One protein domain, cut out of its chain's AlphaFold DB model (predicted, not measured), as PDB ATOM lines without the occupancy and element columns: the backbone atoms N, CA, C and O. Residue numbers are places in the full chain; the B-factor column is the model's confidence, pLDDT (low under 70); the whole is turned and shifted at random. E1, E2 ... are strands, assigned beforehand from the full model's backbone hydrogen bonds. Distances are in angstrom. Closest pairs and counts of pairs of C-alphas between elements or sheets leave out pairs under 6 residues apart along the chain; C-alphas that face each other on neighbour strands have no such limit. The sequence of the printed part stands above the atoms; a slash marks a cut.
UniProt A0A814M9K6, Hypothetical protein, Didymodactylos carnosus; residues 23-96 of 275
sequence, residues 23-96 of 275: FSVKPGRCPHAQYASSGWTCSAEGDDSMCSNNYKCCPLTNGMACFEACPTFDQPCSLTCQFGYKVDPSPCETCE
ATOM      1  N   PHE A  23     232.653 169.980  56.811       66.12
ATOM      2  CA  PHE A  23     231.204 169.829  56.889       66.12
ATOM      3  C   PHE A  23     230.602 169.940  55.484       66.12
ATOM      4  O   PHE A  23     230.833 170.920  54.773       66.12
ATOM      5  N   SER A  24     229.832 168.933  55.074       76.06
ATOM      6  CA  SER A  24     229.107 168.961  53.804       76.06
ATOM      7  C   SER A  24     227.812 169.748  53.987       76.06
ATOM      8  O   SER A  24     226.793 169.175  54.363       76.06
ATOM      9  N   VAL A  25     227.842 171.054  53.717       81.31
ATOM     10  CA  VAL A  25     226.652 171.916  53.766       81.31
ATOM     11  C   VAL A  25     225.936 171.876  52.414       81.31
ATOM     12  O   VAL A  25     226.486 172.306  51.401       81.31
ATOM     13  N   LYS A  26     224.697 171.379  52.380       83.69
ATOM     14  CA  LYS A  26     223.853 171.372  51.173       83.69
ATOM     15  C   LYS A  26     223.129 172.713  50.991       83.69
ATOM     16  O   LYS A  26     222.872 173.398  51.987       83.69
ATOM     17  N   PRO A  27     222.771 173.108  49.756       83.50
ATOM     18  CA  PRO A  27     222.017 174.339  49.511       83.50
ATOM     19  C   PRO A  27     220.610 174.281  50.126       83.50
ATOM     20  O   PRO A  27     220.088 173.207  50.414       83.50
ATOM     21  N   GLY A  28     219.992 175.449  50.307       82.12
ATOM     22  CA  GLY A  28     218.653 175.567  50.884       82.12
ATOM     23  C   GLY A  28     218.646 175.899  52.378       82.12
ATOM     24  O   GLY A  28     219.683 176.118  53.010       82.12
ATOM     25  N   ARG A  29     217.446 175.968  52.950       84.12
ATOM     26  CA  ARG A  29     217.199 176.337  54.353       84.12
ATOM     27  C   ARG A  29     216.373 175.266  55.053       84.12
ATOM     28  O   ARG A  29     215.657 174.510  54.406       84.12
ATOM     29  N   CYS A  30     216.463 175.215  56.376       81.81
ATOM     30  CA  CYS A  30     215.584 174.365  57.170       81.81
ATOM     31  C   CYS A  30     214.138 174.884  57.144       81.81
ATOM     32  O   CYS A  30     213.949 176.106  57.152       81.81
ATOM     33  N   PRO A  31     213.136 173.989  57.133       78.25
ATOM     34  CA  PRO A  31     211.738 174.380  57.233       78.25
ATOM     35  C   PRO A  31     211.423 175.049  58.571       78.25
ATOM     36  O   PRO A  31     212.063 174.779  59.592       78.25
ATOM     37  N   HIS A  32     210.416 175.921  58.558       68.69
ATOM     38  CA  HIS A  32     210.012 176.693  59.732       68.69
ATOM     39  C   HIS A  32     209.121 175.875  60.670       68.69
ATOM     40  O   HIS A  32     209.254 175.943  61.889       68.69
ATOM     41  N   ALA A  33     208.231 175.064  60.099       61.28
ATOM     42  CA  ALA A  33     207.288 174.240  60.837       61.28
ATOM     43  C   ALA A  33     207.803 172.794  60.907       61.28
ATOM     44  O   ALA A  33     207.678 172.026  59.956       61.28
ATOM     45  N   GLN A  34     208.401 172.407  62.033       59.97
ATOM     46  CA  GLN A  34     208.996 171.079  62.201       59.97
ATOM     47  C   GLN A  34     208.037 170.106  62.901       59.97
ATOM     48  O   GLN A  34     208.342 169.547  63.950       59.97
ATOM     49  N   TYR A  35     206.840 169.933  62.336       54.81
ATOM     50  CA  TYR A  35     205.824 169.020  62.885       54.81
ATOM     51  C   TYR A  35     205.903 167.600  62.315       54.81
ATOM     52  O   TYR A  35     205.264 166.692  62.839       54.81
ATOM     53  N   ALA A  36     206.690 167.388  61.259       52.41
ATOM     54  CA  ALA A  36     206.889 166.071  60.674       52.41
ATOM     55  C   ALA A  36     208.209 165.482  61.174       52.41
ATOM     56  O   ALA A  36     209.281 165.976  60.842       52.41
ATOM     57  N   SER A  37     208.157 164.412  61.963       54.56
ATOM     58  CA  SER A  37     209.347 163.606  62.211       54.56
ATOM     59  C   SER A  37     209.729 162.888  60.916       54.56
ATOM     60  O   SER A  37     208.996 162.032  60.420       54.56
ATOM     61  N   SER A  38     210.888 163.207  60.348       60.75
ATOM     62  CA  SER A  38     211.553 162.232  59.490       60.75
ATOM     63  C   SER A  38     212.140 161.139  60.388       60.75
ATOM     64  O   SER A  38     212.562 161.399  61.514       60.75
ATOM     65  N   GLY A  39     212.173 159.891  59.915       63.75
ATOM     66  CA  GLY A  39     212.766 158.779  60.671       63.75
ATOM     67  C   GLY A  39     214.293 158.853  60.826       63.75
ATOM     68  O   GLY A  39     214.890 157.912  61.335       63.75
ATOM     69  N   TRP A  40     214.931 159.934  60.361       75.50
ATOM     70  CA  TRP A  40     216.381 160.061  60.242       75.50
ATOM     71  C   TRP A  40     216.881 161.194  61.136       75.50
ATOM     72  O   TRP A  40     216.662 162.373  60.855       75.50
ATOM     73  N   THR A  41     217.572 160.824  62.209       82.75
ATOM     74  CA  THR A  41     218.262 161.757  63.101       82.75
ATOM     75  C   THR A  41     219.627 162.132  62.538       82.75
ATOM     76  O   THR A  41     220.292 161.309  61.910       82.75
ATOM     77  N   CYS A  42     220.086 163.344  62.815       84.12
ATOM     78  CA  CYS A  42     221.422 163.815  62.448       84.12
ATOM     79  C   CYS A  42     222.141 164.401  63.674       84.12
ATOM     80  O   CYS A  42     221.543 164.514  64.739       84.12
ATOM     81  N   SER A  43     223.443 164.686  63.575       81.81
ATOM     82  CA  SER A  43     224.273 164.959  64.768       81.81
ATOM     83  C   SER A  43     224.440 166.445  65.093       81.81
ATOM     84  O   SER A  43     224.511 166.806  66.265       81.81
ATOM     85  N   ALA A  44     224.505 167.311  64.080       79.75
ATOM     86  CA  ALA A  44     224.731 168.742  64.260       79.75
ATOM     87  C   ALA A  44     224.086 169.554  63.131       79.75
ATOM     88  O   ALA A  44     224.101 169.142  61.973       79.75
ATOM     89  N   GLU A  45     223.547 170.729  63.468       71.62
ATOM     90  CA  GLU A  45     222.979 171.644  62.476       71.62
ATOM     91  C   GLU A  45     224.041 172.044  61.441       71.62
ATOM     92  O   GLU A  45     225.155 172.431  61.793       71.62
ATOM     93  N   GLY A  46     223.683 171.968  60.158       70.50
ATOM     94  CA  GLY A  46     224.584 172.288  59.048       70.50
ATOM     95  C   GLY A  46     225.542 171.159  58.659       70.50
ATOM     96  O   GLY A  46     226.163 171.250  57.602       70.50
ATOM     97  N   ASP A  47     225.622 170.079  59.442       82.69
ATOM     98  CA  ASP A  47     226.259 168.838  59.008       82.69
ATOM     99  C   ASP A  47     225.244 167.962  58.262       82.69
ATOM    100  O   ASP A  47     224.618 167.051  58.812       82.69
ATOM    101  N   ASP A  48     225.069 168.256  56.974       83.88
ATOM    102  CA  ASP A  48     224.110 167.545  56.127       83.88
ATOM    103  C   ASP A  48     224.663 166.195  55.623       83.88
ATOM    104  O   ASP A  48     224.024 165.548  54.788       83.88
ATOM    105  N   SER A  49     225.833 165.754  56.117       84.75
ATOM    106  CA  SER A  49     226.487 164.496  55.721       84.75
ATOM    107  C   SER A  49     225.675 163.253  56.096       84.75
ATOM    108  O   SER A  49     225.668 162.273  55.355       84.75
ATOM    109  N   MET A  50     224.943 163.316  57.212       86.25
ATOM    110  CA  MET A  50     224.084 162.232  57.709       86.25
ATOM    111  C   MET A  50     222.720 162.181  57.008       86.25
ATOM    112  O   MET A  50     221.976 161.211  57.146       86.25
ATOM    113  N   CYS A  51     222.372 163.227  56.262       86.19
ATOM    114  CA  CYS A  51     221.100 163.320  55.568       86.19
ATOM    115  C   CYS A  51     221.249 162.821  54.125       86.19
ATOM    116  O   CYS A  51     222.192 163.180  53.427       86.19
ATOM    117  N   SER A  52     220.308 162.012  53.636       86.88
ATOM    118  CA  SER A  52     220.322 161.549  52.237       86.88
ATOM    119  C   SER A  52     219.851 162.645  51.271       86.88
ATOM    120  O   SER A  52     219.097 163.536  51.655       86.88
ATOM    121  N   ASN A  53     220.259 162.582  50.001       86.19
ATOM    122  CA  ASN A  53     219.770 163.465  48.925       86.19
ATOM    123  C   ASN A  53     219.889 164.966  49.267       86.19
ATOM    124  O   ASN A  53     220.898 165.390  49.823       86.19
ATOM    125  N   ASN A  54     218.855 165.763  48.977       83.56
ATOM    126  CA  ASN A  54     218.783 167.202  49.256       83.56
ATOM    127  C   ASN A  54     218.263 167.526  50.670       83.56
ATOM    128  O   ASN A  54     217.757 168.620  50.904       83.56
ATOM    129  N   TYR A  55     218.350 166.586  51.615       87.56
ATOM    130  CA  TYR A  55     217.898 166.828  52.982       87.56
ATOM    131  C   TYR A  55     218.979 167.538  53.795       87.56
ATOM    132  O   TYR A  55     220.165 167.202  53.680       87.56
ATOM    133  N   LYS A  56     218.549 168.471  54.644       87.81
ATOM    134  CA  LYS A  56     219.384 169.216  55.588       87.81
ATOM    135  C   LYS A  56     219.142 168.761  57.016       87.81
ATOM    136  O   LYS A  56     218.011 168.427  57.372       87.81
ATOM    137  N   CYS A  57     220.192 168.779  57.828       88.06
ATOM    138  CA  CYS A  57     220.090 168.519  59.252       88.06
ATOM    139  C   CYS A  57     219.547 169.757  59.969       88.06
ATOM    140  O   CYS A  57     220.223 170.788  60.037       88.06
ATOM    141  N   CYS A  58     218.324 169.656  60.489       85.25
ATOM    142  CA  CYS A  58     217.602 170.772  61.083       85.25
ATOM    143  C   CYS A  58     217.303 170.538  62.568       85.25
ATOM    144  O   CYS A  58     216.986 169.413  62.968       85.25
ATOM    145  N   PRO A  59     217.380 171.600  63.385       82.44
ATOM    146  CA  PRO A  59     217.211 171.488  64.823       82.44
ATOM    147  C   PRO A  59     215.734 171.452  65.233       82.44
ATOM    148  O   PRO A  59     215.028 172.436  65.026       82.44
ATOM    149  N   LEU A  60     215.320 170.368  65.895       75.44
ATOM    150  CA  LEU A  60     214.002 170.113  66.497       75.44
ATOM    151  C   LEU A  60     213.995 170.377  68.001       75.44
ATOM    152  O   LEU A  60     214.991 170.121  68.668       75.44
ATOM    153  N   THR A  61     212.838 170.724  68.579       70.19
ATOM    154  CA  THR A  61     212.679 170.907  70.039       70.19
ATOM    155  C   THR A  61     213.294 169.767  70.867       70.19
ATOM    156  O   THR A  61     213.852 170.025  71.927       70.19
ATOM    157  N   ASN A  62     213.260 168.530  70.351       72.44
ATOM    158  CA  ASN A  62     213.839 167.339  70.984       72.44
ATOM    159  C   ASN A  62     214.951 166.668  70.149       72.44
ATOM    160  O   ASN A  62     215.017 165.441  70.090       72.44
ATOM    161  N   GLY A  63     215.818 167.438  69.486       81.88
ATOM    162  CA  GLY A  63     217.017 166.902  68.831       81.88
ATOM    163  C   GLY A  63     217.287 167.492  67.452       81.88
ATOM    164  O   GLY A  63     217.138 168.686  67.224       81.88
ATOM    165  N   MET A  64     217.729 166.648  66.527       85.06
ATOM    166  CA  MET A  64     218.126 167.027  65.173       85.06
ATOM    167  C   MET A  64     217.582 165.978  64.204       85.06
ATOM    168  O   MET A  64     217.770 164.781  64.432       85.06
ATOM    169  N   ALA A  65     216.923 166.403  63.128       86.50
ATOM    170  CA  ALA A  65     216.429 165.488  62.101       86.50
ATOM    171  C   ALA A  65     216.628 166.041  60.693       86.50
ATOM    172  O   ALA A  65     216.790 167.242  60.482       86.50
ATOM    173  N   CYS A  66     216.624 165.137  59.719       86.94
ATOM    174  CA  CYS A  66     216.806 165.481  58.319       86.94
ATOM    175  C   CYS A  66     215.484 165.926  57.686       86.94
ATOM    176  O   CYS A  66     214.529 165.152  57.662       86.94
ATOM    177  N   PHE A  67     215.433 167.118  57.099       84.75
ATOM    178  CA  PHE A  67     214.262 167.625  56.373       84.75
ATOM    179  C   PHE A  67     214.612 167.981  54.940       84.75
ATOM    180  O   PHE A  67     215.750 168.345  54.657       84.75
ATOM    181  N   GLU A  68     213.632 167.909  54.042       85.75
ATOM    182  CA  GLU A  68     213.798 168.433  52.691       85.75
ATOM    183  C   GLU A  68     214.133 169.930  52.758       85.75
ATOM    184  O   GLU A  68     213.507 170.690  53.502       85.75
ATOM    185  N   ALA A  69     215.177 170.340  52.033       84.50
ATOM    186  CA  ALA A  69     215.634 171.717  52.059       84.50
ATOM    187  C   ALA A  69     214.607 172.647  51.406       84.50
ATOM    188  O   ALA A  69     214.220 172.462  50.254       84.50
ATOM    189  N   CYS A  70     214.247 173.716  52.107       82.94
ATOM    190  CA  CYS A  70     213.479 174.801  51.524       82.94
ATOM    191  C   CYS A  70     214.332 175.599  50.536       82.94
ATOM    192  O   CYS A  70     215.523 175.819  50.808       82.94
ATOM    193  N   PRO A  71     213.745 176.103  49.437       81.00
ATOM    194  CA  PRO A  71     214.469 176.954  48.508       81.00
ATOM    195  C   PRO A  71     215.035 178.176  49.242       81.00
ATOM    196  O   PRO A  71     214.406 178.768  50.130       81.00
ATOM    197  N   THR A  72     216.263 178.554  48.904       74.38
ATOM    198  CA  THR A  72     216.775 179.884  49.240       74.38
ATOM    199  C   THR A  72     216.027 180.897  48.394       74.38
ATOM    200  O   THR A  72     215.864 180.690  47.196       74.38
ATOM    201  N   PHE A  73     215.563 181.983  49.004       70.62
ATOM    202  CA  PHE A  73     215.125 183.115  48.206       70.62
ATOM    203  C   PHE A  73     216.365 183.756  47.579       70.62
ATOM    204  O   PHE A  73     217.335 184.013  48.293       70.62
ATOM    205  N   ASP A  74     216.326 184.032  46.275       68.62
ATOM    206  CA  ASP A  74     217.394 184.770  45.586       68.62
ATOM    207  C   ASP A  74     217.559 186.194  46.150       68.62
ATOM    208  O   ASP A  74     218.616 186.809  46.022       68.62
ATOM    209  N   GLN A  75     216.524 186.707  46.828       67.62
ATOM    210  CA  GLN A  75     216.547 187.956  47.581       67.62
ATOM    211  C   GLN A  75     215.992 187.739  48.995       67.62
ATOM    212  O   GLN A  75     214.947 187.104  49.144       67.62
ATOM    213  N   PRO A  76     216.649 188.255  50.051       69.00
ATOM    214  CA  PRO A  76     216.095 188.182  51.393       69.00
ATOM    215  C   PRO A  76     214.764 188.937  51.430       69.00
ATOM    216  O   PRO A  76     214.688 190.095  51.024       69.00
ATOM    217  N   CYS A  77     213.723 188.281  51.935       75.06
ATOM    218  CA  CYS A  77     212.445 188.928  52.192       75.06
ATOM    219  C   CYS A  77     212.657 190.079  53.174       75.06
ATOM    220  O   CYS A  77     213.050 189.866  54.319       75.06
ATOM    221  N   SER A  78     212.426 191.302  52.708       81.81
ATOM    222  CA  SER A  78     212.537 192.529  53.501       81.81
ATOM    223  C   SER A  78     211.203 192.943  54.129       81.81
ATOM    224  O   SER A  78     211.072 194.057  54.633       81.81
ATOM    225  N   LEU A  79     210.202 192.058  54.091       84.75
ATOM    226  CA  LEU A  79     208.880 192.317  54.642       84.75
ATOM    227  C   LEU A  79     208.886 192.127  56.160       84.75
ATOM    228  O   LEU A  79     209.341 191.114  56.688       84.75
ATOM    229  N   THR A  80     208.310 193.091  56.869       85.88
ATOM    230  CA  THR A  80     208.012 192.945  58.294       85.88
ATOM    231  C   THR A  80     206.589 192.420  58.432       85.88
ATOM    232  O   THR A  80     205.631 193.186  58.354       85.88
ATOM    233  N   CYS A  81     206.445 191.110  58.617       85.31
ATOM    234  CA  CYS A  81     205.141 190.470  58.765       85.31
ATOM    235  C   CYS A  81     204.756 190.331  60.244       85.31
ATOM    236  O   CYS A  81     205.454 189.669  61.010       85.31
ATOM    237  N   GLN A  82     203.619 190.918  60.636       87.12
ATOM    238  CA  GLN A  82     203.123 190.900  62.021       87.12
ATOM    239  C   GLN A  82     202.901 189.479  62.561       87.12
ATOM    240  O   GLN A  82     203.138 189.231  63.742       87.12
ATOM    241  N   PHE A  83     202.461 188.556  61.700       84.38
ATOM    242  CA  PHE A  83     202.137 187.174  62.065       84.38
ATOM    243  C   PHE A  83     203.108 186.144  61.466       84.38
ATOM    244  O   PHE A  83     202.795 184.960  61.388       84.38
ATOM    245  N   GLY A  84     204.293 186.591  61.045       84.00
ATOM    246  CA  GLY A  84     205.253 185.747  60.338       84.00
ATOM    247  C   GLY A  84     204.905 185.549  58.862       84.00
ATOM    248  O   GLY A  84     204.037 186.228  58.308       84.00
ATOM    249  N   TYR A  85     205.640 184.656  58.210       83.62
ATOM    250  CA  TYR A  85     205.493 184.368  56.789       83.62
ATOM    251  C   TYR A  85     204.521 183.211  56.549       83.62
ATOM    252  O   TYR A  85     204.364 182.321  57.385       83.62
ATOM    253  N   LYS A  86     203.865 183.219  55.391       83.62
ATOM    254  CA  LYS A  86     202.957 182.159  54.956       83.62
ATOM    255  C   LYS A  86     203.740 180.875  54.661       83.62
ATOM    256  O   LYS A  86     204.878 180.927  54.205       83.62
ATOM    257  N   VAL A  87     203.119 179.721  54.906       79.06
ATOM    258  CA  VAL A  87     203.677 178.384  54.652       79.06
ATOM    259  C   VAL A  87     202.725 177.650  53.703       79.06
ATOM    260  O   VAL A  87     201.564 177.455  54.054       79.06
ATOM    261  N   ASP A  88     203.173 177.296  52.495       64.94
ATOM    262  CA  ASP A  88     202.321 176.696  51.449       64.94
ATOM    263  C   ASP A  88     203.159 175.868  50.449       64.94
ATOM    264  O   ASP A  88     204.176 176.368  49.960       64.94
ATOM    265  N   PRO A  89     202.779 174.628  50.072       54.09
ATOM    266  CA  PRO A  89     202.142 173.547  50.842       54.09
ATOM    267  C   PRO A  89     203.182 172.605  51.500       54.09
ATOM    268  O   PRO A  89     202.860 171.530  52.001       54.09
ATOM    269  N   SER A  90     204.451 173.007  51.481       63.19
ATOM    270  CA  SER A  90     205.595 172.375  52.146       63.19
ATOM    271  C   SER A  90     205.909 173.181  53.417       63.19
ATOM    272  O   SER A  90     205.531 174.351  53.459       63.19
ATOM    273  N   PRO A  91     206.593 172.663  54.458       73.25
ATOM    274  CA  PRO A  91     206.891 173.424  55.687       73.25
ATOM    275  C   PRO A  91     207.872 174.612  55.496       73.25
ATOM    276  O   PRO A  91     208.521 175.073  56.442       73.25
ATOM    277  N   CYS A  92     207.982 175.109  54.267       79.38
ATOM    278  CA  CYS A  92     208.778 176.232  53.827       79.38
ATOM    279  C   CYS A  92     207.955 177.516  53.822       79.38
ATOM    280  O   CYS A  92     206.865 177.576  53.258       79.38
ATOM    281  N   GLU A  93     208.523 178.558  54.422       79.50
ATOM    282  CA  GLU A  93     207.981 179.907  54.327       79.50
ATOM    283  C   GLU A  93     208.087 180.419  52.888       79.50
ATOM    284  O   GLU A  93     209.103 180.203  52.218       79.50
ATOM    285  N   THR A  94     207.064 181.133  52.432       82.88
ATOM    286  CA  THR A  94     207.090 181.951  51.219       82.88
ATOM    287  C   THR A  94     207.393 183.406  51.584       82.88
ATOM    288  O   THR A  94     207.370 183.794  52.749       82.88
ATOM    289  N   CYS A  95     207.704 184.242  50.593       84.81
ATOM    290  CA  CYS A  95     207.955 185.671  50.807       84.81
ATOM    291  C   CYS A  95     206.653 186.484  50.937       84.81
ATOM    292  O   CYS A  95     206.551 187.602  50.442       84.81
ATOM    293  N   GLU A  96     205.637 185.894  51.559       86.69
ATOM    294  CA  GLU A  96     204.309 186.468  51.737       86.69
ATOM    295  C   GLU A  96     203.989 186.481  53.226       86.69
ATOM    296  O   GLU A  96     204.365 185.560  53.951       86.69
TER     297      GLU A  96
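This is residues 23 to 96 of the 275 residues of the protein "Hypothetical protein" of Didymodactylos carnosus (UniProt A0A814M9K6). With little regular structure, the model is two small lobes joined along the chain: a hairpin of E1 and E2 with the loops of residues 35 to 54 bent round it, and a smaller lobe where the short strands E3 and E4 lie side by side beside the loop of residues 77 to 84. The 74 printed residues hold no named helix and four strands, E1 to E4 in chain order; the class is all strand, with 19 residues in named elements. It is compact, radius of gyration of the C-alphas 12.7 A, spanning 34 by 24 by 18 A.

Start at residue 23 and pass residues 23 to 54, which hold no named element. Find C-alpha 55 at (217.898, 166.828, 52.982); E1 runs from there to residue 60, 14.4 A. E2, residues 63 to 68, covers 16.5 A. E3 is residues 85 to 87, 6.6 A, and E4 is residues 93 to 96, 8.0 A, ending at (204.309, 186.468, 51.737).

E1 and E2 form an antiparallel hairpin at 145 degrees; look for N 56 and O 67, 2.8 A apart, within hydrogen-bond range. E3 and E4 pair with no named strand; their closest C-alphas, Val 87 and Glu 93, are 4.6 A apart. E2 and E3 are apart.

The farthest C-alphas, Ser 49 and Gln 82, are 35.8 A apart. The printed part has no cut; the link E2 to E3 is long, 16 residues. Confidence is under 70 at residues 23, 32 to 39, 74 to 76 and 88 to 90.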